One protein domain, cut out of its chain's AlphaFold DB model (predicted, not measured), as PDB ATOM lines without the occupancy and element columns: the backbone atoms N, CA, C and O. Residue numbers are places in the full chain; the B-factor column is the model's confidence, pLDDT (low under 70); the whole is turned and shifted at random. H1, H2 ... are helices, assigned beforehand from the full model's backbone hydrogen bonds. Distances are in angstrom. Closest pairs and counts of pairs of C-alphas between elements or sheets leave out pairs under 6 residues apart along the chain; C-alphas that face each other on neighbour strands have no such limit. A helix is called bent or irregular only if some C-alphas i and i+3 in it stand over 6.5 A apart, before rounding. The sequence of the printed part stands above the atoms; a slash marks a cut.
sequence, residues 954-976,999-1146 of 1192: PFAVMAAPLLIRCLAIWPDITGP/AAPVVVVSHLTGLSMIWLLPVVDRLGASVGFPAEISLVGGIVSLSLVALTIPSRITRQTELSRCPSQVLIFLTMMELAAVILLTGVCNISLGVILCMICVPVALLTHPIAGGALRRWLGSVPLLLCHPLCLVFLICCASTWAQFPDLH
ATOM      1  N   PRO A 954     337.525  93.282 156.685       94.00
ATOM      2  CA  PRO A 954     338.627  93.722 155.827       94.00
ATOM      3  C   PRO A 954     340.000  93.452 156.454       94.00
ATOM      4  O   PRO A 954     340.889  92.972 155.754       94.00
ATOM      5  N   PHE A 955     340.161  93.639 157.770       94.12
ATOM      6  CA  PHE A 955     341.386  93.266 158.492       94.12
ATOM      7  C   PHE A 955     341.722  91.768 158.344       94.12
ATOM      8  O   PHE A 955     342.842  91.412 157.976       94.12
ATOM      9  N   ALA A 956     340.744  90.879 158.542       93.81
ATOM     10  CA  ALA A 956     340.942  89.441 158.356       93.81
ATOM     11  C   ALA A 956     341.315  89.080 156.900       93.81
ATOM     12  O   ALA A 956     342.150  88.202 156.671       93.81
ATOM     13  N   VAL A 957     340.751  89.786 155.913       95.12
ATOM     14  CA  VAL A 957     341.093  89.634 154.487       95.12
ATOM     15  C   VAL A 957     342.504  90.154 154.172       95.12
ATOM     16  O   VAL A 957     343.208  89.515 153.392       95.12
ATOM     17  N   MET A 958     342.962  91.235 154.816       94.25
ATOM     18  CA  MET A 958     344.342  91.735 154.700       94.25
ATOM     19  C   MET A 958     345.379  90.762 155.285       94.25
ATOM     20  O   MET A 958     346.482  90.665 154.745       94.25
ATOM     21  N   ALA A 959     345.038  90.030 156.353       92.94
ATOM     22  CA  ALA A 959     345.926  89.063 157.013       92.94
ATOM     23  C   ALA A 959     345.951  87.673 156.332       92.94
ATOM     24  O   ALA A 959     346.964  86.965 156.372       92.94
ATOM     25  N   ALA A 960     344.864  87.285 155.655       93.06
ATOM     26  CA  ALA A 960     344.717  85.994 154.971       93.06
ATOM     27  C   ALA A 960     345.853  85.591 153.990       93.06
ATOM     28  O   ALA A 960     346.154  84.393 153.928       93.06
ATOM     29  N   PRO A 961     346.533  86.499 153.253       93.12
ATOM     30  CA  PRO A 961     347.661  86.156 152.381       93.12
ATOM     31  C   PRO A 961     348.793  85.389 153.080       93.12
ATOM     32  O   PRO A 961     349.397  84.515 152.453       93.12
ATOM     33  N   LEU A 962     349.046  85.651 154.370       90.25
ATOM     34  CA  LEU A 962     350.034  84.908 155.164       90.25
ATOM     35  C   LEU A 962     349.615  83.440 155.325       90.25
ATOM     36  O   LEU A 962     350.379  82.531 155.005       90.25
ATOM     37  N   LEU A 963     348.365  83.201 155.732       90.81
ATOM     38  CA  LEU A 963     347.810  81.855 155.907       90.81
ATOM     39  C   LEU A 963     347.749  81.087 154.577       90.81
ATOM     40  O   LEU A 963     348.089  79.907 154.526       90.81
ATOM     41  N   ILE A 964     347.397  81.763 153.478       89.12
ATOM     42  CA  ILE A 964     347.396  81.183 152.124       89.12
ATOM     43  C   ILE A 964     348.816  80.783 151.697       89.12
ATOM     44  O   ILE A 964     348.995  79.727 151.092       89.12
ATOM     45  N   ARG A 965     349.842  81.578 152.039       85.12
ATOM     46  CA  ARG A 965     351.256  81.225 151.805       85.12
ATOM     47  C   ARG A 965     351.658  79.978 152.595       85.12
ATOM     48  O   ARG A 965     352.301  79.094 152.032       85.12
ATOM     49  N   CYS A 966     351.229  79.858 153.851       85.94
ATOM     50  CA  CYS A 966     351.475  78.673 154.674       85.94
ATOM     51  C   CYS A 966     350.802  77.417 154.090       85.94
ATOM     52  O   CYS A 966     351.463  76.391 153.923       85.94
ATOM     53  N   LEU A 967     349.530  77.511 153.688       85.56
ATOM     54  CA  LEU A 967     348.788  76.421 153.037       85.56
ATOM     55  C   LEU A 967     349.403  75.989 151.693       85.56
ATOM     56  O   LEU A 967     349.340  74.810 151.348       85.56
ATOM     57  N   ALA A 968     350.020  76.910 150.949       82.38
ATOM     58  CA  ALA A 968     350.698  76.600 149.691       82.38
ATOM     59  C   ALA A 968     352.057  75.894 149.872       82.38
ATOM     60  O   ALA A 968     352.464  75.130 148.997       82.38
ATOM     61  N   ILE A 969     352.751  76.137 150.993       79.56
ATOM     62  CA  ILE A 969     354.057  75.531 151.324       79.56
ATOM     63  C   ILE A 969     353.893  74.182 152.047       79.56
ATOM     64  O   ILE A 969     354.708  73.281 151.854       79.56
ATOM     65  N   TRP A 970     352.821  74.004 152.825       80.50
ATOM     66  CA  TRP A 970     352.493  72.762 153.544       80.50
ATOM     67  C   TRP A 970     352.698  71.445 152.754       80.50
ATOM     68  O   TRP A 970     353.220  70.491 153.342       80.50
ATOM     69  N   PRO A 971     352.372  71.341 151.446       75.19
ATOM     70  CA  PRO A 971     352.521  70.095 150.688       75.19
ATOM     71  C   PRO A 971     353.978  69.763 150.345       75.19
ATOM     72  O   PRO A 971     354.299  68.593 150.172       75.19
ATOM     73  N   ASP A 972     354.863  70.763 150.277       72.75
ATOM     74  CA  ASP A 972     356.305  70.549 150.074       72.75
ATOM     75  C   ASP A 972     356.990  70.065 151.364       72.75
ATOM     76  O   ASP A 972     358.024  69.405 151.308       72.75
ATOM     77  N   ILE A 973     356.401  70.371 152.527       69.31
ATOM     78  CA  ILE A 973     356.871  69.903 153.839       69.31
ATOM     79  C   ILE A 973     356.345  68.491 154.139       69.31
ATOM     80  O   ILE A 973     357.078  67.658 154.662       69.31
ATOM     81  N   THR A 974     355.074  68.221 153.820       67.69
ATOM     82  CA  THR A 974     354.387  66.966 154.186       67.69
ATOM     83  C   THR A 974     354.368  65.896 153.093       67.69
ATOM     84  O   THR A 974     354.051  64.741 153.379       67.69
ATOM     85  N   GLY A 975     354.705  66.246 151.849       61.22
ATOM     86  CA  GLY A 975     354.760  65.303 150.736       61.22
ATOM     87  C   GLY A 975     355.916  64.297 150.858       61.22
ATOM     88  O   GLY A 975     356.987  64.637 151.365       61.22
ATOM     89  N   PRO A 976     355.751  63.052 150.372       48.38
ATOM     90  CA  PRO A 976     356.846  62.091 150.330       48.38
ATOM     91  C   PRO A 976     357.935  62.571 149.362       48.38
ATOM     92  O   PRO A 976     357.665  62.798 148.181       48.38
ATOM     93  N   ALA A 999     363.673  72.576 162.603       70.12
ATOM     94  CA  ALA A 999     363.678  74.034 162.686       70.12
ATOM     95  C   ALA A 999     363.458  74.567 164.116       70.12
ATOM     96  O   ALA A 999     363.759  75.731 164.380       70.12
ATOM     97  N   ALA A1000     362.982  73.734 165.051       71.25
ATOM     98  CA  ALA A1000     362.682  74.157 166.421       71.25
ATOM     99  C   ALA A1000     363.886  74.793 167.158       71.25
ATOM    100  O   ALA A1000     363.685  75.838 167.777       71.25
ATOM    101  N   PRO A1001     365.139  74.294 167.049       75.00
ATOM    102  CA  PRO A1001     366.300  74.958 167.646       75.00
ATOM    103  C   PRO A1001     366.535  76.379 167.119       75.00
ATOM    104  O   PRO A1001     366.958  77.243 167.879       75.00
ATOM    105  N   VAL A1002     366.235  76.649 165.841       73.00
ATOM    106  CA  VAL A1002     366.383  77.989 165.244       73.00
ATOM    107  C   VAL A1002     365.383  78.962 165.871       73.00
ATOM    108  O   VAL A1002     365.772  80.051 166.286       73.00
ATOM    109  N   VAL A1003     364.118  78.544 165.979       74.75
ATOM    110  CA  VAL A1003     363.022  79.353 166.541       74.75
ATOM    111  C   VAL A1003     363.200  79.573 168.047       74.75
ATOM    112  O   VAL A1003     362.994  80.680 168.536       74.75
ATOM    113  N   VAL A1004     363.642  78.552 168.790       80.19
ATOM    114  CA  VAL A1004     363.942  78.681 170.225       80.19
ATOM    115  C   VAL A1004     365.124  79.625 170.455       80.19
ATOM    116  O   VAL A1004     365.040  80.497 171.317       80.19
ATOM    117  N   VAL A1005     366.203  79.522 169.668       77.56
ATOM    118  CA  VAL A1005     367.346  80.443 169.788       77.56
ATOM    119  C   VAL A1005     366.952  81.879 169.429       77.56
ATOM    120  O   VAL A1005     367.334  82.786 170.165       77.56
ATOM    121  N   SER A1006     366.155  82.116 168.377       74.81
ATOM    122  CA  SER A1006     365.712  83.481 168.046       74.81
ATOM    123  C   SER A1006     364.863  84.091 169.169       74.81
ATOM    124  O   SER A1006     365.163  85.201 169.617       74.81
ATOM    125  N   HIS A1007     363.899  83.341 169.712       80.12
ATOM    126  CA  HIS A1007     363.089  83.769 170.858       80.12
ATOM    127  C   HIS A1007     363.939  84.055 172.103       80.12
ATOM    128  O   HIS A1007     363.778  85.103 172.728       80.12
ATOM    129  N   LEU A1008     364.893  83.178 172.440       82.19
ATOM    130  CA  LEU A1008     365.800  83.387 173.571       82.19
ATOM    131  C   LEU A1008     366.705  84.610 173.370       82.19
ATOM    132  O   LEU A1008     366.948  85.334 174.336       82.19
ATOM    133  N   THR A1009     367.166  84.900 172.146       76.12
ATOM    134  CA  THR A1009     367.924  86.136 171.878       76.12
ATOM    135  C   THR A1009     367.063  87.391 172.018       76.12
ATOM    136  O   THR A1009     367.510  88.345 172.653       76.12
ATOM    137  N   GLY A1010     365.815  87.381 171.534       73.00
ATOM    138  CA  GLY A1010     364.877  88.496 171.713       73.00
ATOM    139  C   GLY A1010     364.548  88.752 173.188       73.00
ATOM    140  O   GLY A1010     364.658  89.883 173.662       73.00
ATOM    141  N   LEU A1011     364.252  87.690 173.945       78.31
ATOM    142  CA  LEU A1011     364.050  87.759 175.395       78.31
ATOM    143  C   LEU A1011     365.293  88.329 176.099       78.31
ATOM    144  O   LEU A1011     365.178  89.250 176.906       78.31
ATOM    145  N   SER A1012     366.485  87.827 175.763       77.19
ATOM    146  CA  SER A1012     367.750  88.285 176.356       77.19
ATOM    147  C   SER A1012     368.008  89.770 176.098       77.19
ATOM    148  O   SER A1012     368.517  90.458 176.980       77.19
ATOM    149  N   MET A1013     367.624  90.287 174.926       72.81
ATOM    150  CA  MET A1013     367.734  91.713 174.615       72.81
ATOM    151  C   MET A1013     366.785  92.558 175.460       72.81
ATOM    152  O   MET A1013     367.244  93.538 176.040       72.81
ATOM    153  N   ILE A1014     365.520  92.147 175.622       68.75
ATOM    154  CA  ILE A1014     364.543  92.830 176.494       68.75
ATOM    155  C   ILE A1014     365.059  92.916 177.941       68.75
ATOM    156  O   ILE A1014     364.983  93.970 178.572       68.75
ATOM    157  N   TRP A1015     365.651  91.834 178.457       78.62
ATOM    158  CA  TRP A1015     366.255  91.817 179.796       78.62
ATOM    159  C   TRP A1015     367.529  92.674 179.919       78.62
ATOM    160  O   TRP A1015     367.926  92.996 181.041       78.62
ATOM    161  N   LEU A1016     368.159  93.072 178.807       79.50
ATOM    162  CA  LEU A1016     369.375  93.887 178.819       79.50
ATOM    163  C   LEU A1016     369.116  95.401 178.864       79.50
ATOM    164  O   LEU A1016     370.000  96.116 179.334       79.50
ATOM    165  N   LEU A1017     367.945  95.914 178.453       73.19
ATOM    166  CA  LEU A1017     367.678  97.370 178.478       73.19
ATOM    167  C   LEU A1017     367.932  98.010 179.862       73.19
ATOM    168  O   LEU A1017     368.648  99.009 179.914       73.19
ATOM    169  N   PRO A1018     367.473  97.434 180.998       72.56
ATOM    170  CA  PRO A1018     367.752  97.990 182.325       72.56
ATOM    171  C   PRO A1018     369.209  97.816 182.778       72.56
ATOM    172  O   PRO A1018     369.576  98.277 183.856       72.56
ATOM    173  N   VAL A1019     370.046  97.089 182.033       80.88
ATOM    174  CA  VAL A1019     371.506  97.066 182.227       80.88
ATOM    175  C   VAL A1019     372.144  98.194 181.420       80.88
ATOM    176  O   VAL A1019     372.995  98.897 181.957       80.88
ATOM    177  N   VAL A1020     371.695  98.419 180.178       77.06
ATOM    178  CA  VAL A1020     372.195  99.517 179.341       77.06
ATOM    179  C   VAL A1020     371.897 100.880 179.970       77.06
ATOM    180  O   VAL A1020     372.830 101.662 180.091       77.06
ATOM    181  N   ASP A1021     370.675 101.124 180.465       69.88
ATOM    182  CA  ASP A1021     370.322 102.372 181.176       69.88
ATOM    183  C   ASP A1021     371.288 102.673 182.336       69.88
ATOM    184  O   ASP A1021     371.870 103.754 182.417       69.88
ATOM    185  N   ARG A1022     371.555 101.677 183.194       76.00
ATOM    186  CA  ARG A1022     372.503 101.817 184.313       76.00
ATOM    187  C   ARG A1022     373.938 102.078 183.849       76.00
ATOM    188  O   ARG A1022     374.658 102.818 184.519       76.00
ATOM    189  N   LEU A1023     374.354 101.512 182.715       79.56
ATOM    190  CA  LEU A1023     375.652 101.816 182.109       79.56
ATOM    191  C   LEU A1023     375.684 103.251 181.558       79.56
ATOM    192  O   LEU A1023     376.639 103.973 181.831       79.56
ATOM    193  N   GLY A1024     374.635 103.708 180.868       74.12
ATOM    194  CA  GLY A1024     374.531 105.089 180.389       74.12
ATOM    195  C   GLY A1024     374.543 106.111 181.522       74.12
ATOM    196  O   GLY A1024     375.324 107.060 181.473       74.12
ATOM    197  N   ALA A1025     373.774 105.860 182.584       70.38
ATOM    198  CA  ALA A1025     373.770 106.670 183.798       70.38
ATOM    199  C   ALA A1025     375.163 106.738 184.454       70.38
ATOM    200  O   ALA A1025     375.585 107.813 184.874       70.38
ATOM    201  N   SER A1026     375.927 105.635 184.469       76.81
ATOM    202  CA  SER A1026     377.311 105.629 184.983       76.81
ATOM    203  C   SER A1026     378.302 106.451 184.143       76.81
ATOM    204  O   SER A1026     379.334 106.874 184.656       76.81
ATOM    205  N   VAL A1027     377.972 106.718 182.874       78.12
ATOM    206  CA  VAL A1027     378.733 107.587 181.954       78.12
ATOM    207  C   VAL A1027     378.160 109.021 181.926       78.12
ATOM    208  O   VAL A1027     378.715 109.905 181.280       78.12
ATOM    209  N   GLY A1028     377.073 109.287 182.660       68.50
ATOM    210  CA  GLY A1028     376.413 110.596 182.718       68.50
ATOM    211  C   GLY A1028     375.469 110.894 181.549       68.50
ATOM    212  O   GLY A1028     375.013 112.030 181.413       68.50
ATOM    213  N   PHE A1029     375.143 109.905 180.710       67.56
ATOM    214  CA  PHE A1029     374.108 110.070 179.692       67.56
ATOM    215  C   PHE A1029     372.710 110.095 180.329       67.56
ATOM    216  O   PHE A1029     372.453 109.338 181.270       67.56
ATOM    217  N   PRO A1030     371.765 110.886 179.783       62.91
ATOM    218  CA  PRO A1030     370.348 110.684 180.046       62.91
ATOM    219  C   PRO A1030     369.950 109.232 179.757       62.91
ATOM    220  O   PRO A1030     370.361 108.667 178.736       62.91
ATOM    221  N   ALA A1031     369.097 108.669 180.621       58.19
ATOM    222  CA  ALA A1031     368.449 107.365 180.431       58.19
ATOM    223  C   ALA A1031     367.903 107.202 179.003       58.19
ATOM    224  O   ALA A1031     368.011 106.157 178.378       58.19
ATOM    225  N   GLU A1032     367.394 108.306 178.471       59.84
ATOM    226  CA  GLU A1032     366.829 108.470 177.145       59.84
ATOM    227  C   GLU A1032     367.763 108.035 176.004       59.84
ATOM    228  O   GLU A1032     367.508 107.059 175.295       59.84
ATOM    229  N   ILE A1033     368.903 108.719 175.878       66.50
ATOM    230  CA  ILE A1033     369.919 108.444 174.855       66.50
ATOM    231  C   ILE A1033     370.537 107.056 175.087       66.50
ATOM    232  O   ILE A1033     370.860 106.343 174.134       66.50
ATOM    233  N   SER A1034     370.658 106.643 176.354       68.19
ATOM    234  CA  SER A1034     371.152 105.319 176.726       68.19
ATOM    235  C   SER A1034     370.233 104.189 176.253       68.19
ATOM    236  O   SER A1034     370.719 103.230 175.649       68.19
ATOM    237  N   LEU A1035     368.920 104.305 176.466       66.44
ATOM    238  CA  LEU A1035     367.944 103.287 176.086       66.44
ATOM    239  C   LEU A1035     367.882 103.116 174.566       66.44
ATOM    240  O   LEU A1035     367.966 101.979 174.102       66.44
ATOM    241  N   VAL A1036     367.823 104.196 173.773       66.50
ATOM    242  CA  VAL A1036     367.784 104.045 172.305       66.50
ATOM    243  C   VAL A1036     369.135 103.648 171.713       66.50
ATOM    244  O   VAL A1036     369.178 102.807 170.815       66.50
ATOM    245  N   GLY A1037     370.251 104.149 172.257       69.00
ATOM    246  CA  GLY A1037     371.589 103.661 171.910       69.00
ATOM    247  C   GLY A1037     371.738 102.164 172.207       69.00
ATOM    248  O   GLY A1037     372.304 101.419 171.405       69.00
ATOM    249  N   GLY A1038     371.142 101.697 173.307       73.56
ATOM    250  CA  GLY A1038     370.981 100.287 173.649       73.56
ATOM    251  C   GLY A1038     370.150  99.517 172.631       73.56
ATOM    252  O   GLY A1038     370.638  98.547 172.064       73.56
ATOM    253  N   ILE A1039     368.926  99.960 172.344       70.88
ATOM    254  CA  ILE A1039     368.019  99.316 171.379       70.88
ATOM    255  C   ILE A1039     368.670  99.201 169.993       70.88
ATOM    256  O   ILE A1039     368.634  98.130 169.385       70.88
ATOM    257  N   VAL A1040     369.307 100.267 169.501       71.88
ATOM    258  CA  VAL A1040     369.965 100.290 168.186       71.88
ATOM    259  C   VAL A1040     371.214  99.405 168.173       71.88
ATOM    260  O   VAL A1040     371.372  98.599 167.255       71.88
ATOM    261  N   SER A1041     372.081  99.477 169.188       73.81
ATOM    262  CA  SER A1041     373.279  98.623 169.253       73.81
ATOM    263  C   SER A1041     372.934  97.138 169.425       73.81
ATOM    264  O   SER A1041     373.509  96.299 168.731       73.81
ATOM    265  N   LEU A1042     371.937  96.804 170.252       74.69
ATOM    266  CA  LEU A1042     371.403  95.446 170.377       74.69
ATOM    267  C   LEU A1042     370.779  94.965 169.061       74.69
ATOM    268  O   LEU A1042     371.066  93.845 168.649       74.69
ATOM    269  N   SER A1043     370.025  95.809 168.346       71.50
ATOM    270  CA  SER A1043     369.486  95.481 167.013       71.50
ATOM    271  C   SER A1043     370.597  95.168 166.006       71.50
ATOM    272  O   SER A1043     370.544  94.155 165.311       71.50
ATOM    273  N   LEU A1044     371.639  96.002 165.950       73.25
ATOM    274  CA  LEU A1044     372.794  95.794 165.071       73.25
ATOM    275  C   LEU A1044     373.538  94.494 165.412       73.25
ATOM    276  O   LEU A1044     373.910  93.744 164.508       73.25
ATOM    277  N   VAL A1045     373.689  94.171 166.698       73.75
ATOM    278  CA  VAL A1045     374.238  92.882 167.144       73.75
ATOM    279  C   VAL A1045     373.321  91.720 166.736       73.75
ATOM    280  O   VAL A1045     373.821  90.751 166.157       73.75
ATOM    281  N   ALA A1046     372.002  91.831 166.940       70.38
ATOM    282  CA  ALA A1046     371.006  90.814 166.581       70.38
ATOM    283  C   ALA A1046     371.122  90.397 165.113       70.38
ATOM    284  O   ALA A1046     371.159  89.210 164.806       70.38
ATOM    285  N   LEU A1047     371.270  91.369 164.211       68.31
ATOM    286  CA  LEU A1047     371.393  91.143 162.770       68.31
ATOM    287  C   LEU A1047     372.664  90.361 162.390       68.31
ATOM    288  O   LEU A1047     372.664  89.612 161.411       68.31
ATOM    289  N   THR A1048     373.745  90.476 163.171       67.62
ATOM    290  CA  THR A1048     374.981  89.711 162.922       67.62
ATOM    291  C   THR A1048     374.929  88.276 163.452       67.62
ATOM    292  O   THR A1048     375.562  87.395 162.858       67.62
ATOM    293  N   ILE A1049     374.174  88.009 164.524       64.06
ATOM    294  CA  ILE A1049     374.170  86.719 165.237       64.06
ATOM    295  C   ILE A1049     373.774  85.533 164.328       64.06
ATOM    296  O   ILE A1049     374.576  84.593 164.224       64.06
ATOM    297  N   PRO A1050     372.642  85.554 163.586       60.94
ATOM    298  CA  PRO A1050     372.263  84.469 162.680       60.94
ATOM    299  C   PRO A1050     373.339  84.150 161.640       60.94
ATOM    300  O   PRO A1050     373.580  82.979 161.344       60.94
ATOM    301  N   SER A1051     374.041  85.167 161.125       58.59
ATOM    302  CA  SER A1051     375.086  84.998 160.103       58.59
ATOM    303  C   SER A1051     376.335  84.261 160.603       58.59
ATOM    304  O   SER A1051     377.064  83.680 159.798       58.59
ATOM    305  N   ARG A1052     376.581  84.266 161.923       58.16
ATOM    306  CA  ARG A1052     377.683  83.529 162.558       58.16
ATOM    307  C   ARG A1052     377.238  82.136 163.000       58.16
ATOM    308  O   ARG A1052     377.888  81.164 162.627       58.16
ATOM    309  N   ILE A1053     376.090  82.021 163.677       56.94
ATOM    310  CA  ILE A1053     375.559  80.726 164.145       56.94
ATOM    311  C   ILE A1053     375.326  79.764 162.969       56.94
ATOM    312  O   ILE A1053     375.785  78.622 163.005       56.94
ATOM    313  N   THR A1054     374.689  80.224 161.886       55.28
ATOM    314  CA  THR A1054     374.407  79.377 160.705       55.28
ATOM    315  C   THR A1054     375.654  78.954 159.923       55.28
ATOM    316  O   THR A1054     375.589  77.983 159.175       55.28
ATOM    317  N   ARG A1055     376.800  79.629 160.106       56.06
ATOM    318  CA  ARG A1055     378.093  79.224 159.521       56.06
ATOM    319  C   ARG A1055     378.848  78.183 160.350       56.06
ATOM    320  O   ARG A1055     379.766  77.569 159.821       56.06
ATOM    321  N   GLN A1056     378.506  78.017 161.627       52.53
ATOM    322  CA  GLN A1056     379.246  77.173 162.575       52.53
ATOM    323  C   GLN A1056     378.464  75.934 163.038       52.53
ATOM    324  O   GLN A1056     378.969  75.175 163.860       52.53
ATOM    325  N   THR A1057     377.240  75.716 162.544       50.88
ATOM    326  CA  THR A1057     376.351  74.652 163.036       50.88
ATOM    327  C   THR A1057     375.645  73.877 161.919       50.88
ATOM    328  O   THR A1057     375.322  74.407 160.853       50.88
ATOM    329  N   GLU A1058     375.329  72.612 162.209       49.41
ATOM    330  CA  GLU A1058     374.534  71.704 161.361       49.41
ATOM    331  C   GLU A1058     373.100  72.213 161.085       49.41
ATOM    332  O   GLU A1058     372.436  71.716 160.175       49.41
ATOM    333  N   LEU A1059     372.631  73.253 161.797       48.56
ATOM    334  CA  LEU A1059     371.383  73.986 161.510       48.56
ATOM    335  C   LEU A1059     371.319  74.497 160.059       48.56
ATOM    336  O   LEU A1059     370.229  74.668 159.518       48.56
ATOM    337  N   SER A1060     372.473  74.689 159.414       50.41
ATOM    338  CA  SER A1060     372.608  74.973 157.978       50.41
ATOM    339  C   SER A1060     371.918  73.953 157.054       50.41
ATOM    340  O   SER A1060     371.637  74.279 155.901       50.41
ATOM    341  N   ARG A1061     371.584  72.750 157.549       51.50
ATOM    342  CA  ARG A1061     370.814  71.721 156.826       51.50
ATOM    343  C   ARG A1061     369.289  71.908 156.891       51.50
ATOM    344  O   ARG A1061     368.573  71.149 156.243       51.50
ATOM    345  N   CYS A1062     368.768  72.881 157.647       56.12
ATOM    346  CA  CYS A1062     367.325  73.138 157.706       56.12
ATOM    347  C   CYS A1062     366.770  73.631 156.356       56.12
ATOM    348  O   CYS A1062     367.221  74.666 155.856       56.12
ATOM    349  N   PRO A1063     365.741  72.976 155.787       64.88
ATOM    350  CA  PRO A1063     365.087  73.454 154.575       64.88
ATOM    351  C   PRO A1063     364.420  74.813 154.810       64.88
ATOM    352  O   PRO A1063     363.549  74.957 155.670       64.88
ATOM    353  N   SER A1064     364.793  75.813 154.010       68.50
ATOM    354  CA  SER A1064     364.313  77.197 154.154       68.50
ATOM    355  C   SER A1064     362.786  77.328 154.087       68.50
ATOM    356  O   SER A1064     362.222  78.214 154.724       68.50
ATOM    357  N   GLN A1065     362.105  76.416 153.386       72.25
ATOM    358  CA  GLN A1065     360.642  76.345 153.328       72.25
ATOM    359  C   GLN A1065     359.990  76.105 154.701       72.25
ATOM    360  O   GLN A1065     358.954  76.702 154.977       72.25
ATOM    361  N   VAL A1066     360.597  75.296 155.581       76.00
ATOM    362  CA  VAL A1066     360.059  75.011 156.927       76.00
ATOM    363  C   VAL A1066     360.170  76.243 157.826       76.00
ATOM    364  O   VAL A1066     359.218  76.590 158.522       76.00
ATOM    365  N   LEU A1067     361.302  76.953 157.766       74.88
ATOM    366  CA  LEU A1067     361.508  78.183 158.536       74.88
ATOM    367  C   LEU A1067     360.608  79.334 158.045       74.88
ATOM    368  O   LEU A1067     360.093  80.100 158.858       74.88
ATOM    369  N   ILE A1068     360.365  79.425 156.732       77.25
ATOM    370  CA  ILE A1068     359.392  80.370 156.160       77.25
ATOM    371  C   ILE A1068     357.967  79.994 156.589       77.25
ATOM    372  O   ILE A1068     357.217  80.872 156.994       77.25
ATOM    373  N   PHE A1069     357.585  78.713 156.561       82.00
ATOM    374  CA  PHE A1069     356.261  78.275 157.021       82.00
ATOM    375  C   PHE A1069     356.015  78.642 158.493       82.00
ATOM    376  O   PHE A1069     354.982  79.230 158.810       82.00
ATOM    377  N   LEU A1070     356.974  78.345 159.379       81.12
ATOM    378  CA  LEU A1070     356.857  78.634 160.811       81.12
ATOM    379  C   LEU A1070     356.771  80.140 161.091       81.12
ATOM    380  O   LEU A1070     355.836  80.571 161.757       81.12
ATOM    381  N   THR A1071     357.674  80.950 160.531       80.12
ATOM    382  CA  THR A1071     357.678  82.406 160.785       80.12
ATOM    383  C   THR A1071     356.468  83.125 160.177       80.12
ATOM    384  O   THR A1071     355.976  84.086 160.760       80.12
ATOM    385  N   MET A1072     355.918  82.643 159.056       84.06
ATOM    386  CA  MET A1072     354.678  83.180 158.473       84.06
ATOM    387  C   MET A1072     353.431  82.783 159.283       84.06
ATOM    388  O   MET A1072     352.505  83.585 159.399       84.06
ATOM    389  N   MET A1073     353.406  81.580 159.870       86.12
ATOM    390  CA  MET A1073     352.366  81.157 160.821       86.12
ATOM    391  C   MET A1073     352.406  81.978 162.114       86.12
ATOM    392  O   MET A1073     351.365  82.444 162.570       86.12
ATOM    393  N   GLU A1074     353.600  82.180 162.670       86.62
ATOM    394  CA  GLU A1074     353.846  82.989 163.867       86.62
ATOM    395  C   GLU A1074     353.419  84.449 163.646       86.62
ATOM    396  O   GLU A1074     352.599  84.970 164.398       86.62
ATOM    397  N   LEU A1075     353.868  85.076 162.550       86.38
ATOM    398  CA  LEU A1075     353.488  86.441 162.180       86.38
ATOM    399  C   LEU A1075     351.971  86.595 161.980       86.38
ATOM    400  O   LEU A1075     351.392  87.581 162.433       86.38
ATOM    401  N   ALA A1076     351.314  85.623 161.339       90.00
ATOM    402  CA  ALA A1076     349.862  85.637 161.174       90.00
ATOM    403  C   ALA A1076     349.129  85.532 162.521       90.00
ATOM    404  O   ALA A1076     348.163  86.259 162.745       90.00
ATOM    405  N   ALA A1077     349.597  84.667 163.427       89.44
ATOM    406  CA  ALA A1077     349.029  84.530 164.766       89.44
ATOM    407  C   ALA A1077     349.217  85.806 165.604       89.44
ATOM    408  O   ALA A1077     348.263  86.254 166.236       89.44
ATOM    409  N   VAL A1078     350.403  86.425 165.558       86.62
ATOM    410  CA  VAL A1078     350.693  87.693 166.247       86.62
ATOM    411  C   VAL A1078     349.811  88.820 165.712       86.62
ATOM    412  O   VAL A1078     349.128  89.460 166.504       86.62
ATOM    413  N   ILE A1079     349.744  89.032 164.391       87.94
ATOM    414  CA  ILE A1079     348.910  90.097 163.802       87.94
ATOM    415  C   ILE A1079     347.433  89.900 164.166       87.94
ATOM    416  O   ILE A1079     346.787  90.853 164.602       87.94
ATOM    417  N   LEU A1080     346.898  88.680 164.034       89.69
ATOM    418  CA  LEU A1080     345.497  88.389 164.360       89.69
ATOM    419  C   LEU A1080     345.194  88.567 165.856       89.69
ATOM    420  O   LEU A1080     344.166  89.150 166.187       89.69
ATOM    421  N   LEU A1081     346.083  88.124 166.752       88.56
ATOM    422  CA  LEU A1081     345.919  88.307 168.198       88.56
ATOM    423  C   LEU A1081     346.001  89.788 168.589       88.56
ATOM    424  O   LEU A1081     345.137  90.280 169.313       88.56
ATOM    425  N   THR A1082     346.984  90.526 168.063       85.88
ATOM    426  CA  THR A1082     347.084  91.976 168.271       85.88
ATOM    427  C   THR A1082     345.838  92.690 167.756       85.88
ATOM    428  O   THR A1082     345.319  93.538 168.468       85.88
ATOM    429  N   GLY A1083     345.293  92.302 166.598       85.62
ATOM    430  CA  GLY A1083     344.057  92.875 166.056       85.62
ATOM    431  C   GLY A1083     342.778  92.557 166.844       85.62
ATOM    432  O   GLY A1083     341.781  93.257 166.680       85.62
ATOM    433  N   VAL A1084     342.789  91.543 167.716       85.38
ATOM    434  CA  VAL A1084     341.700  91.283 168.678       85.38
ATOM    435  C   VAL A1084     341.836  92.169 169.921       85.38
ATOM    436  O   VAL A1084     340.827  92.642 170.437       85.38
ATOM    437  N   CYS A1085     343.061  92.434 170.387       81.75
ATOM    438  CA  CYS A1085     343.313  93.296 171.550       81.75
ATOM    439  C   CYS A1085     343.221  94.799 171.219       81.75
ATOM    440  O   CYS A1085     342.639  95.568 171.977       81.75
ATOM    441  N   ASN A1086     343.802  95.209 170.091       84.75
ATOM    442  CA  ASN A1086     343.802  96.562 169.543       84.75
ATOM    443  C   ASN A1086     343.775  96.452 168.009       84.75
ATOM    444  O   ASN A1086     344.806  96.286 167.348       84.75
ATOM    445  N   ILE A1087     342.569  96.533 167.439       87.56
ATOM    446  CA  ILE A1087     342.343  96.402 165.994       87.56
ATOM    447  C   ILE A1087     343.153  97.405 165.176       87.56
ATOM    448  O   ILE A1087     343.665  97.061 164.115       87.56
ATOM    449  N   SER A1088     343.314  98.623 165.680       89.12
ATOM    450  CA  SER A1088     343.987  99.707 164.977       89.12
ATOM    451  C   SER A1088     345.492  99.444 164.859       89.12
ATOM    452  O   SER A1088     346.051  99.559 163.766       89.12
ATOM    453  N   LEU A1089     346.128  98.951 165.929       85.81
ATOM    454  CA  LEU A1089     347.507  98.451 165.880       85.81
ATOM    455  C   LEU A1089     347.624  97.228 164.957       85.81
ATOM    456  O   LEU A1089     348.539  97.159 164.136       85.81
ATOM    457  N   GLY A1090     346.672  96.292 165.035       88.88
ATOM    458  CA  GLY A1090     346.611  95.124 164.151       88.88
ATOM    459  C   GLY A1090     346.545  95.496 162.665       88.88
ATOM    460  O   GLY A1090     347.277  94.923 161.860       88.88
ATOM    461  N   VAL A1091     345.729  96.488 162.298       90.62
ATOM    462  CA  VAL A1091     345.595  96.999 160.924       90.62
ATOM    463  C   VAL A1091     346.892  97.653 160.445       90.62
ATOM    464  O   VAL A1091     347.354  97.306 159.359       90.62
ATOM    465  N   ILE A1092     347.529  98.525 161.237       88.50
ATOM    466  CA  ILE A1092     348.804  99.158 160.845       88.50
ATOM    467  C   ILE A1092     349.922  98.114 160.694       88.50
ATOM    468  O   ILE A1092     350.624  98.106 159.680       88.50
ATOM    469  N   LEU A1093     350.051  97.172 161.636       86.31
ATOM    470  CA  LEU A1093     351.006  96.065 161.515       86.31
ATOM    471  C   LEU A1093     350.714  95.195 160.286       86.31
ATOM    472  O   LEU A1093     351.641  94.782 159.595       86.31
ATOM    473  N   CYS A1094     349.445  94.952 159.960       90.44
ATOM    474  CA  CYS A1094     349.063  94.206 158.766       90.44
ATOM    475  C   CYS A1094     349.423  94.953 157.465       90.44
ATOM    476  O   CYS A1094     349.927  94.327 156.531       90.44
ATOM    477  N   MET A1095     349.226  96.277 157.416       88.94
ATOM    478  CA  MET A1095     349.602  97.134 156.279       88.94
ATOM    479  C   MET A1095     351.112  97.138 156.007       88.94
ATOM    480  O   MET A1095     351.537  97.195 154.855       88.94
ATOM    481  N   ILE A1096     351.931  97.087 157.061       85.44
ATOM    482  CA  ILE A1096     353.395  97.148 156.951       85.44
ATOM    483  C   ILE A1096     353.985  95.748 156.729       85.44
ATOM    484  O   ILE A1096     354.762  95.531 155.799       85.44
ATOM    485  N   CYS A1097     353.616  94.775 157.562       85.06
ATOM    486  CA  CYS A1097     354.280  93.475 157.598       85.06
ATOM    487  C   CYS A1097     353.839  92.533 156.469       85.06
ATOM    488  O   CYS A1097     354.673  91.768 155.984       85.06
ATOM    489  N   VAL A1098     352.576  92.564 156.014       88.50
ATOM    490  CA  VAL A1098     352.100  91.607 154.992       88.50
ATOM    491  C   VAL A1098     352.768  91.813 153.624       88.50
ATOM    492  O   VAL A1098     353.264  90.822 153.085       88.50
ATOM    493  N   PRO A1099     352.886  93.033 153.057       86.75
ATOM    494  CA  PRO A1099     353.607  93.232 151.794       86.75
ATOM    495  C   PRO A1099     355.059  92.744 151.856       86.75
ATOM    496  O   PRO A1099     355.539  92.075 150.940       86.75
ATOM    497  N   VAL A1100     355.743  93.018 152.967       81.56
ATOM    498  CA  VAL A1100     357.147  92.647 153.187       81.56
ATOM    499  C   VAL A1100     357.292  91.130 153.300       81.56
ATOM    500  O   VAL A1100     358.135  90.542 152.626       81.56
ATOM    501  N   ALA A1101     356.419  90.485 154.076       80.94
ATOM    502  CA  ALA A1101     356.336  89.035 154.213       80.94
ATOM    503  C   ALA A1101     356.019  88.325 152.882       80.94
ATOM    504  O   ALA A1101     356.549  87.250 152.592       80.94
ATOM    505  N   LEU A1102     355.202  88.935 152.016       78.75
ATOM    506  CA  LEU A1102     354.942  88.398 150.681       78.75
ATOM    507  C   LEU A1102     356.188  88.456 149.778       78.75
ATOM    508  O   LEU A1102     356.431  87.500 149.031       78.75
ATOM    509  N   LEU A1103     357.017  89.499 149.906       74.31
ATOM    510  CA  LEU A1103     358.278  89.663 149.170       74.31
ATOM    511  C   LEU A1103     359.399  88.691 149.608       74.31
ATOM    512  O   LEU A1103     360.368  88.525 148.864       74.31
ATOM    513  N   THR A1104     359.296  88.005 150.760       68.38
ATOM    514  CA  THR A1104     360.359  87.098 151.248       68.38
ATOM    515  C   THR A1104     360.413  85.774 150.472       68.38
ATOM    516  O   THR A1104     359.888  84.738 150.900       68.38
ATOM    517  N   HIS A1105     361.056  85.780 149.308       63.19
ATOM    518  CA  HIS A1105     361.379  84.565 148.559       63.19
ATOM    519  C   HIS A1105     362.760  84.012 148.956       63.19
ATOM    520  O   HIS A1105     363.664  84.795 149.248       63.19
ATOM    521  N   PRO A1106     362.976  82.681 148.937       58.22
ATOM    522  CA  PRO A1106     364.305  82.102 149.130       58.22
ATOM    523  C   PRO A1106     365.225  82.516 147.968       58.22
ATOM    524  O   PRO A1106     365.094  82.029 146.845       58.22
ATOM    525  N   ILE A1107     366.135  83.461 148.224       52.56
ATOM    526  CA  ILE A1107     366.897  84.148 147.170       52.56
ATOM    527  C   ILE A1107     368.025  83.263 146.622       52.56
ATOM    528  O   ILE A1107     369.183  83.353 147.042       52.56
ATOM    529  N   ALA A1108     367.704  82.465 145.606       49.66
ATOM    530  CA  ALA A1108     368.697  81.890 144.706       49.66
ATOM    531  C   ALA A1108     369.396  83.021 143.919       49.66
ATOM    532  O   ALA A1108     368.795  83.694 143.071       49.66
ATOM    533  N   GLY A1109     370.672  83.275 144.228       55.22
ATOM    534  CA  GLY A1109     371.463  84.304 143.553       55.22
ATOM    535  C   GLY A1109     372.796  84.659 144.219       55.22
ATOM    536  O   GLY A1109     373.126  84.214 145.326       55.22
ATOM    537  N   GLY A1110     373.564  85.501 143.523       57.62
ATOM    538  CA  GLY A1110     374.827  86.063 144.008       57.62
ATOM    539  C   GLY A1110     374.668  86.912 145.275       57.62
ATOM    540  O   GLY A1110     373.560  87.316 145.638       57.62
ATOM    541  N   ALA A1111     375.787  87.185 145.952       61.66
ATOM    542  CA  ALA A1111     375.806  87.854 147.256       61.66
ATOM    543  C   ALA A1111     375.060  89.203 147.256       61.66
ATOM    544  O   ALA A1111     374.252  89.442 148.149       61.66
ATOM    545  N   LEU A1112     375.241  90.024 146.214       63.88
ATOM    546  CA  LEU A1112     374.564  91.318 146.072       63.88
ATOM    547  C   LEU A1112     373.030  91.191 146.017       63.88
ATOM    548  O   LEU A1112     372.334  91.961 146.669       63.88
ATOM    549  N   ARG A1113     372.485  90.188 145.311       62.69
ATOM    550  CA  ARG A1113     371.027  89.960 145.230       62.69
ATOM    551  C   ARG A1113     370.447  89.520 146.578       62.69
ATOM    552  O   ARG A1113     369.348  89.932 146.934       62.69
ATOM    553  N   ARG A1114     371.199  88.707 147.331       62.69
ATOM    554  CA  ARG A1114     370.850  88.308 148.706       62.69
ATOM    555  C   ARG A1114     370.907  89.489 149.678       62.69
ATOM    556  O   ARG A1114     370.011  89.616 150.501       62.69
ATOM    557  N   TRP A1115     371.906  90.363 149.548       62.34
ATOM    558  CA  TRP A1115     372.026  91.574 150.360       62.34
ATOM    559  C   TRP A1115     370.893  92.571 150.068       62.34
ATOM    560  O   TRP A1115     370.168  92.938 150.987       62.34
ATOM    561  N   LEU A1116     370.648  92.910 148.796       62.38
ATOM    562  CA  LEU A1116     369.555  93.808 148.393       62.38
ATOM    563  C   LEU A1116     368.184  93.311 148.872       62.38
ATOM    564  O   LEU A1116     367.407  94.087 149.417       62.38
ATOM    565  N   GLY A1117     367.904  92.008 148.752       62.19
ATOM    566  CA  GLY A1117     366.661  91.418 149.261       62.19
ATOM    567  C   GLY A1117     366.554  91.331 150.790       62.19
ATOM    568  O   GLY A1117     365.473  91.047 151.297       62.19
ATOM    569  N   SER A1118     367.635  91.595 151.533       63.03
ATOM    570  CA  SER A1118     367.610  91.703 153.001       63.03
ATOM    571  C   SER A1118     367.354  93.127 153.512       63.03
ATOM    572  O   SER A1118     366.964  93.290 154.665       63.03
ATOM    573  N   VAL A1119     367.489  94.158 152.665       66.56
ATOM    574  CA  VAL A1119     367.245  95.561 153.058       66.56
ATOM    575  C   VAL A1119     365.776  95.829 153.446       66.56
ATOM    576  O   VAL A1119     365.569  96.448 154.487       66.56
ATOM    577  N   PRO A1120     364.741  95.330 152.731       65.94
ATOM    578  CA  PRO A1120     363.349  95.497 153.170       65.94
ATOM    579  C   PRO A1120     363.054  94.794 154.502       65.94
ATOM    580  O   PRO A1120     362.345  95.329 155.347       65.94
ATOM    581  N   LEU A1121     363.649  93.614 154.719       66.50
ATOM    582  CA  LEU A1121     363.540  92.867 155.977       66.50
ATOM    583  C   LEU A1121     364.191  93.602 157.156       66.50
ATOM    584  O   LEU A1121     363.680  93.540 158.269       66.50
ATOM    585  N   LEU A1122     365.293  94.312 156.907       66.00
ATOM    586  CA  LEU A1122     365.950  95.168 157.891       66.00
ATOM    587  C   LEU A1122     365.092  96.394 158.239       66.00
ATOM    588  O   LEU A1122     364.879  96.672 159.415       66.00
ATOM    589  N   LEU A1123     364.568  97.101 157.234       64.44
ATOM    590  CA  LEU A1123     363.725  98.287 157.443       64.44
ATOM    591  C   LEU A1123     362.441  97.966 158.220       64.44
ATOM    592  O   LEU A1123     361.988  98.778 159.022       64.44
ATOM    593  N   CYS A1124     361.889  96.770 158.018       64.88
ATOM    594  CA  CYS A1124     360.670  96.309 158.681       64.88
ATOM    595  C   CYS A1124     360.927  95.451 159.931       64.88
ATOM    596  O   CYS A1124     360.001  94.844 160.469       64.88
ATOM    597  N   HIS A1125     362.167  95.420 160.429       68.81
ATOM    598  CA  HIS A1125     362.473  94.905 161.760       68.81
ATOM    599  C   HIS A1125     361.750  95.770 162.814       68.81
ATOM    600  O   HIS A1125     361.815  96.996 162.711       68.81
ATOM    601  N   PRO A1126     361.089  95.203 163.844       61.69
ATOM    602  CA  PRO A1126     360.220  95.973 164.740       61.69
ATOM    603  C   PRO A1126     360.939  97.131 165.443       61.69
ATOM    604  O   PRO A1126     360.376  98.211 165.567       61.69
ATOM    605  N   LEU A1127     362.210  96.958 165.819       57.00
ATOM    606  CA  LEU A1127     363.004  98.023 166.448       57.00
ATOM    607  C   LEU A1127     363.417  99.133 165.457       57.00
ATOM    608  O   LEU A1127     363.620 100.272 165.866       57.00
ATOM    609  N   CYS A1128     363.485  98.831 164.155       62.25
ATOM    610  CA  CYS A1128     363.682  99.831 163.103       62.25
ATOM    611  C   CYS A1128     362.370 100.544 162.755       62.25
ATOM    612  O   CYS A1128     362.387 101.755 162.561       62.25
ATOM    613  N   LEU A1129     361.238  99.830 162.744       61.06
ATOM    614  CA  LEU A1129     359.911 100.430 162.581       61.06
ATOM    615  C   LEU A1129     359.590 101.389 163.728       61.06
ATOM    616  O   LEU A1129     359.274 102.537 163.453       61.06
ATOM    617  N   VAL A1130     359.749 100.967 164.990       57.72
ATOM    618  CA  VAL A1130     359.557 101.849 166.156       57.72
ATOM    619  C   VAL A1130     360.437 103.091 166.033       57.72
ATOM    620  O   VAL A1130     359.914 104.194 166.090       57.72
ATOM    621  N   PHE A1131     361.738 102.948 165.749       56.91
ATOM    622  CA  PHE A1131     362.630 104.100 165.571       56.91
ATOM    623  C   PHE A1131     362.200 105.038 164.425       56.91
ATOM    624  O   PHE A1131     362.179 106.254 164.598       56.91
ATOM    625  N   LEU A1132     361.820 104.495 163.263       61.34
ATOM    626  CA  LEU A1132     361.362 105.296 162.122       61.34
ATOM    627  C   LEU A1132     360.039 106.015 162.413       61.34
ATOM    628  O   LEU A1132     359.893 107.175 162.032       61.34
ATOM    629  N   ILE A1133     359.104 105.363 163.112       59.84
ATOM    630  CA  ILE A1133     357.849 105.989 163.538       59.84
ATOM    631  C   ILE A1133     358.140 107.039 164.624       59.84
ATOM    632  O   ILE A1133     357.557 108.109 164.545       59.84
ATOM    633  N   CYS A1134     359.096 106.824 165.542       52.12
ATOM    634  CA  CYS A1134     359.550 107.835 166.512       52.12
ATOM    635  C   CYS A1134     360.102 109.080 165.824       52.12
ATOM    636  O   CYS A1134     359.745 110.195 166.194       52.12
ATOM    637  N   CYS A1135     360.945 108.928 164.802       53.81
ATOM    638  CA  CYS A1135     361.452 110.076 164.055       53.81
ATOM    639  C   CYS A1135     360.340 110.778 163.259       53.81
ATOM    640  O   CYS A1135     360.271 112.006 163.262       53.81
ATOM    641  N   ALA A1136     359.459 110.016 162.601       54.97
ATOM    642  CA  ALA A1136     358.366 110.559 161.794       54.97
ATOM    643  C   ALA A1136     357.290 111.256 162.640       54.97
ATOM    644  O   ALA A1136     356.816 112.323 162.251       54.97
ATOM    645  N   SER A1137     356.940 110.687 163.799       48.06
ATOM    646  CA  SER A1137     356.040 111.310 164.762       48.06
ATOM    647  C   SER A1137     356.678 112.595 165.264       48.06
ATOM    648  O   SER A1137     356.118 113.649 164.996       48.06
ATOM    649  N   THR A1138     357.886 112.533 165.847       47.53
ATOM    650  CA  THR A1138     358.605 113.684 166.431       47.53
ATOM    651  C   THR A1138     358.688 114.855 165.448       47.53
ATOM    652  O   THR A1138     358.484 116.004 165.832       47.53
ATOM    653  N   TRP A1139     358.924 114.573 164.165       50.66
ATOM    654  CA  TRP A1139     358.975 115.587 163.114       50.66
ATOM    655  C   TRP A1139     357.603 116.209 162.779       50.66
ATOM    656  O   TRP A1139     357.519 117.417 162.575       50.66
ATOM    657  N   ALA A1140     356.518 115.427 162.781       47.47
ATOM    658  CA  ALA A1140     355.147 115.933 162.631       47.47
ATOM    659  C   ALA A1140     354.611 116.632 163.906       47.47
ATOM    660  O   ALA A1140     353.756 117.515 163.829       47.47
ATOM    661  N   GLN A1141     355.127 116.236 165.070       42.50
ATOM    662  CA  GLN A1141     354.869 116.748 166.421       42.50
ATOM    663  C   GLN A1141     355.442 118.161 166.628       42.50
ATOM    664  O   GLN A1141     354.779 119.066 167.147       42.50
ATOM    665  N   PHE A1142     356.727 118.307 166.299       41.62
ATOM    666  CA  PHE A1142     357.589 119.419 166.680       41.62
ATOM    667  C   PHE A1142     358.216 120.029 165.409       41.62
ATOM    668  O   PHE A1142     359.422 119.888 165.201       41.62
ATOM    669  N   PRO A1143     357.439 120.717 164.547       43.47
ATOM    670  CA  PRO A1143     357.980 121.350 163.337       43.47
ATOM    671  C   PRO A1143     359.069 122.396 163.643       43.47
ATOM    672  O   PRO A1143     359.902 122.687 162.788       43.47
ATOM    673  N   ASP A1144     359.099 122.909 164.877       40.06
ATOM    674  CA  ASP A1144     360.081 123.870 165.389       40.06
ATOM    675  C   ASP A1144     361.452 123.236 165.720       40.06
ATOM    676  O   ASP A1144     362.429 123.953 165.954       40.06
ATOM    677  N   LEU A1145     361.566 121.897 165.767       44.12
ATOM    678  CA  LEU A1145     362.833 121.217 166.057       44.12
ATOM    679  C   LEU A1145     363.743 121.198 164.813       44.12
ATOM    680  O   LEU A1145     363.703 120.288 163.982       44.12
ATOM    681  N   HIS A1146     364.640 122.181 164.707       43.19
ATOM    682  CA  HIS A1146     365.704 122.197 163.698       43.19
ATOM    683  C   HIS A1146     366.799 121.148 163.990       43.19
ATOM    684  O   HIS A1146     367.869 121.447 164.524       43.19
TER     685      HIS A1146
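What this domain is: This is residues 954 to 976 and 999 to 1146 of the 1192 residues of the protein "Hypothetical protein" of Cyprideis torosa (UniProt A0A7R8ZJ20). Two groups of helices are loosely joined: an up-and-down bundle of H1, H5 and H6, each running against the one before it, and a long pair in which H3 folds back along the bent H2. Short H4 makes the corner from H3 to H5, while residues 1133 to 1146 stick out past H9's contact with H3. The printed part has 171 residues, with nine named helices, H1 to H9 in order along the chain, and no named strand; its class is all helix, with 145 of the 171 printed residues in the named helices, and it is only just compact, close to loose, with a radius of gyration of the C-alphas of 18.6 A and spans of 61 by 44 by 32 A.

Where its parts are: H1, residues 954 to 974, begins at C-alpha 954 (338.627, 93.722, 155.827) and is 31.1 A long. H2, residues 999 to 1026, assigned as one helix by its hydrogen bonds, is bent, with C-alphas 1015 and 1018 6.8 A apart; its arms are H2a, 999 to 1015, and H2b, 1018 to 1026. H3, 1031 to 1056, measures 36.7 A. H4, 1058 to 1061, H5, 1064 to 1085, H6, 1087 to 1103, H7, 1111 to 1116, H8, 1119 to 1123, and H9, 1126 to 1141, follow; H9 ends at C-alpha 1141 (354.869, 116.748, 166.421).

How they stand to each other: H1 and H5 touch, opposite ways at a shallow tilt of 26 degrees; their closest C-alphas, Cys 966 and Phe 1069, are 5.3 A apart. H5 and H6 form a hairpin, closest C-alphas Gly 1083 and Gly 1090, 3.9 A. H2b touches H3, closest C-alphas Gly 1024 and Ser 1034, 5.0 A. H3 and H9 only just touch, with 3 pairs of C-alphas within 8 A, closest Ser 1043 and Leu 1127. H4 is near H2a, and H8 is near H6 and H9; H7 touches no helix. Every O i to N i+4 pair is within hydrogen-bond range in H2a, H5, H7, H8 and H9, against 12 of 17 in H1, 4 of 5 in H2b, 18 of 22 in H3 and 11 of 13 in H6; H4 is too short for one.

The domain as a whole: Residues 977 to 998 are cut out; C-alphas 976 and 999 are 18.5 A apart. Mean pLDDT of the printed part is 71.4, and 77 residues are under 70, among them residues 1047 to 1064 and 1104 to 1146.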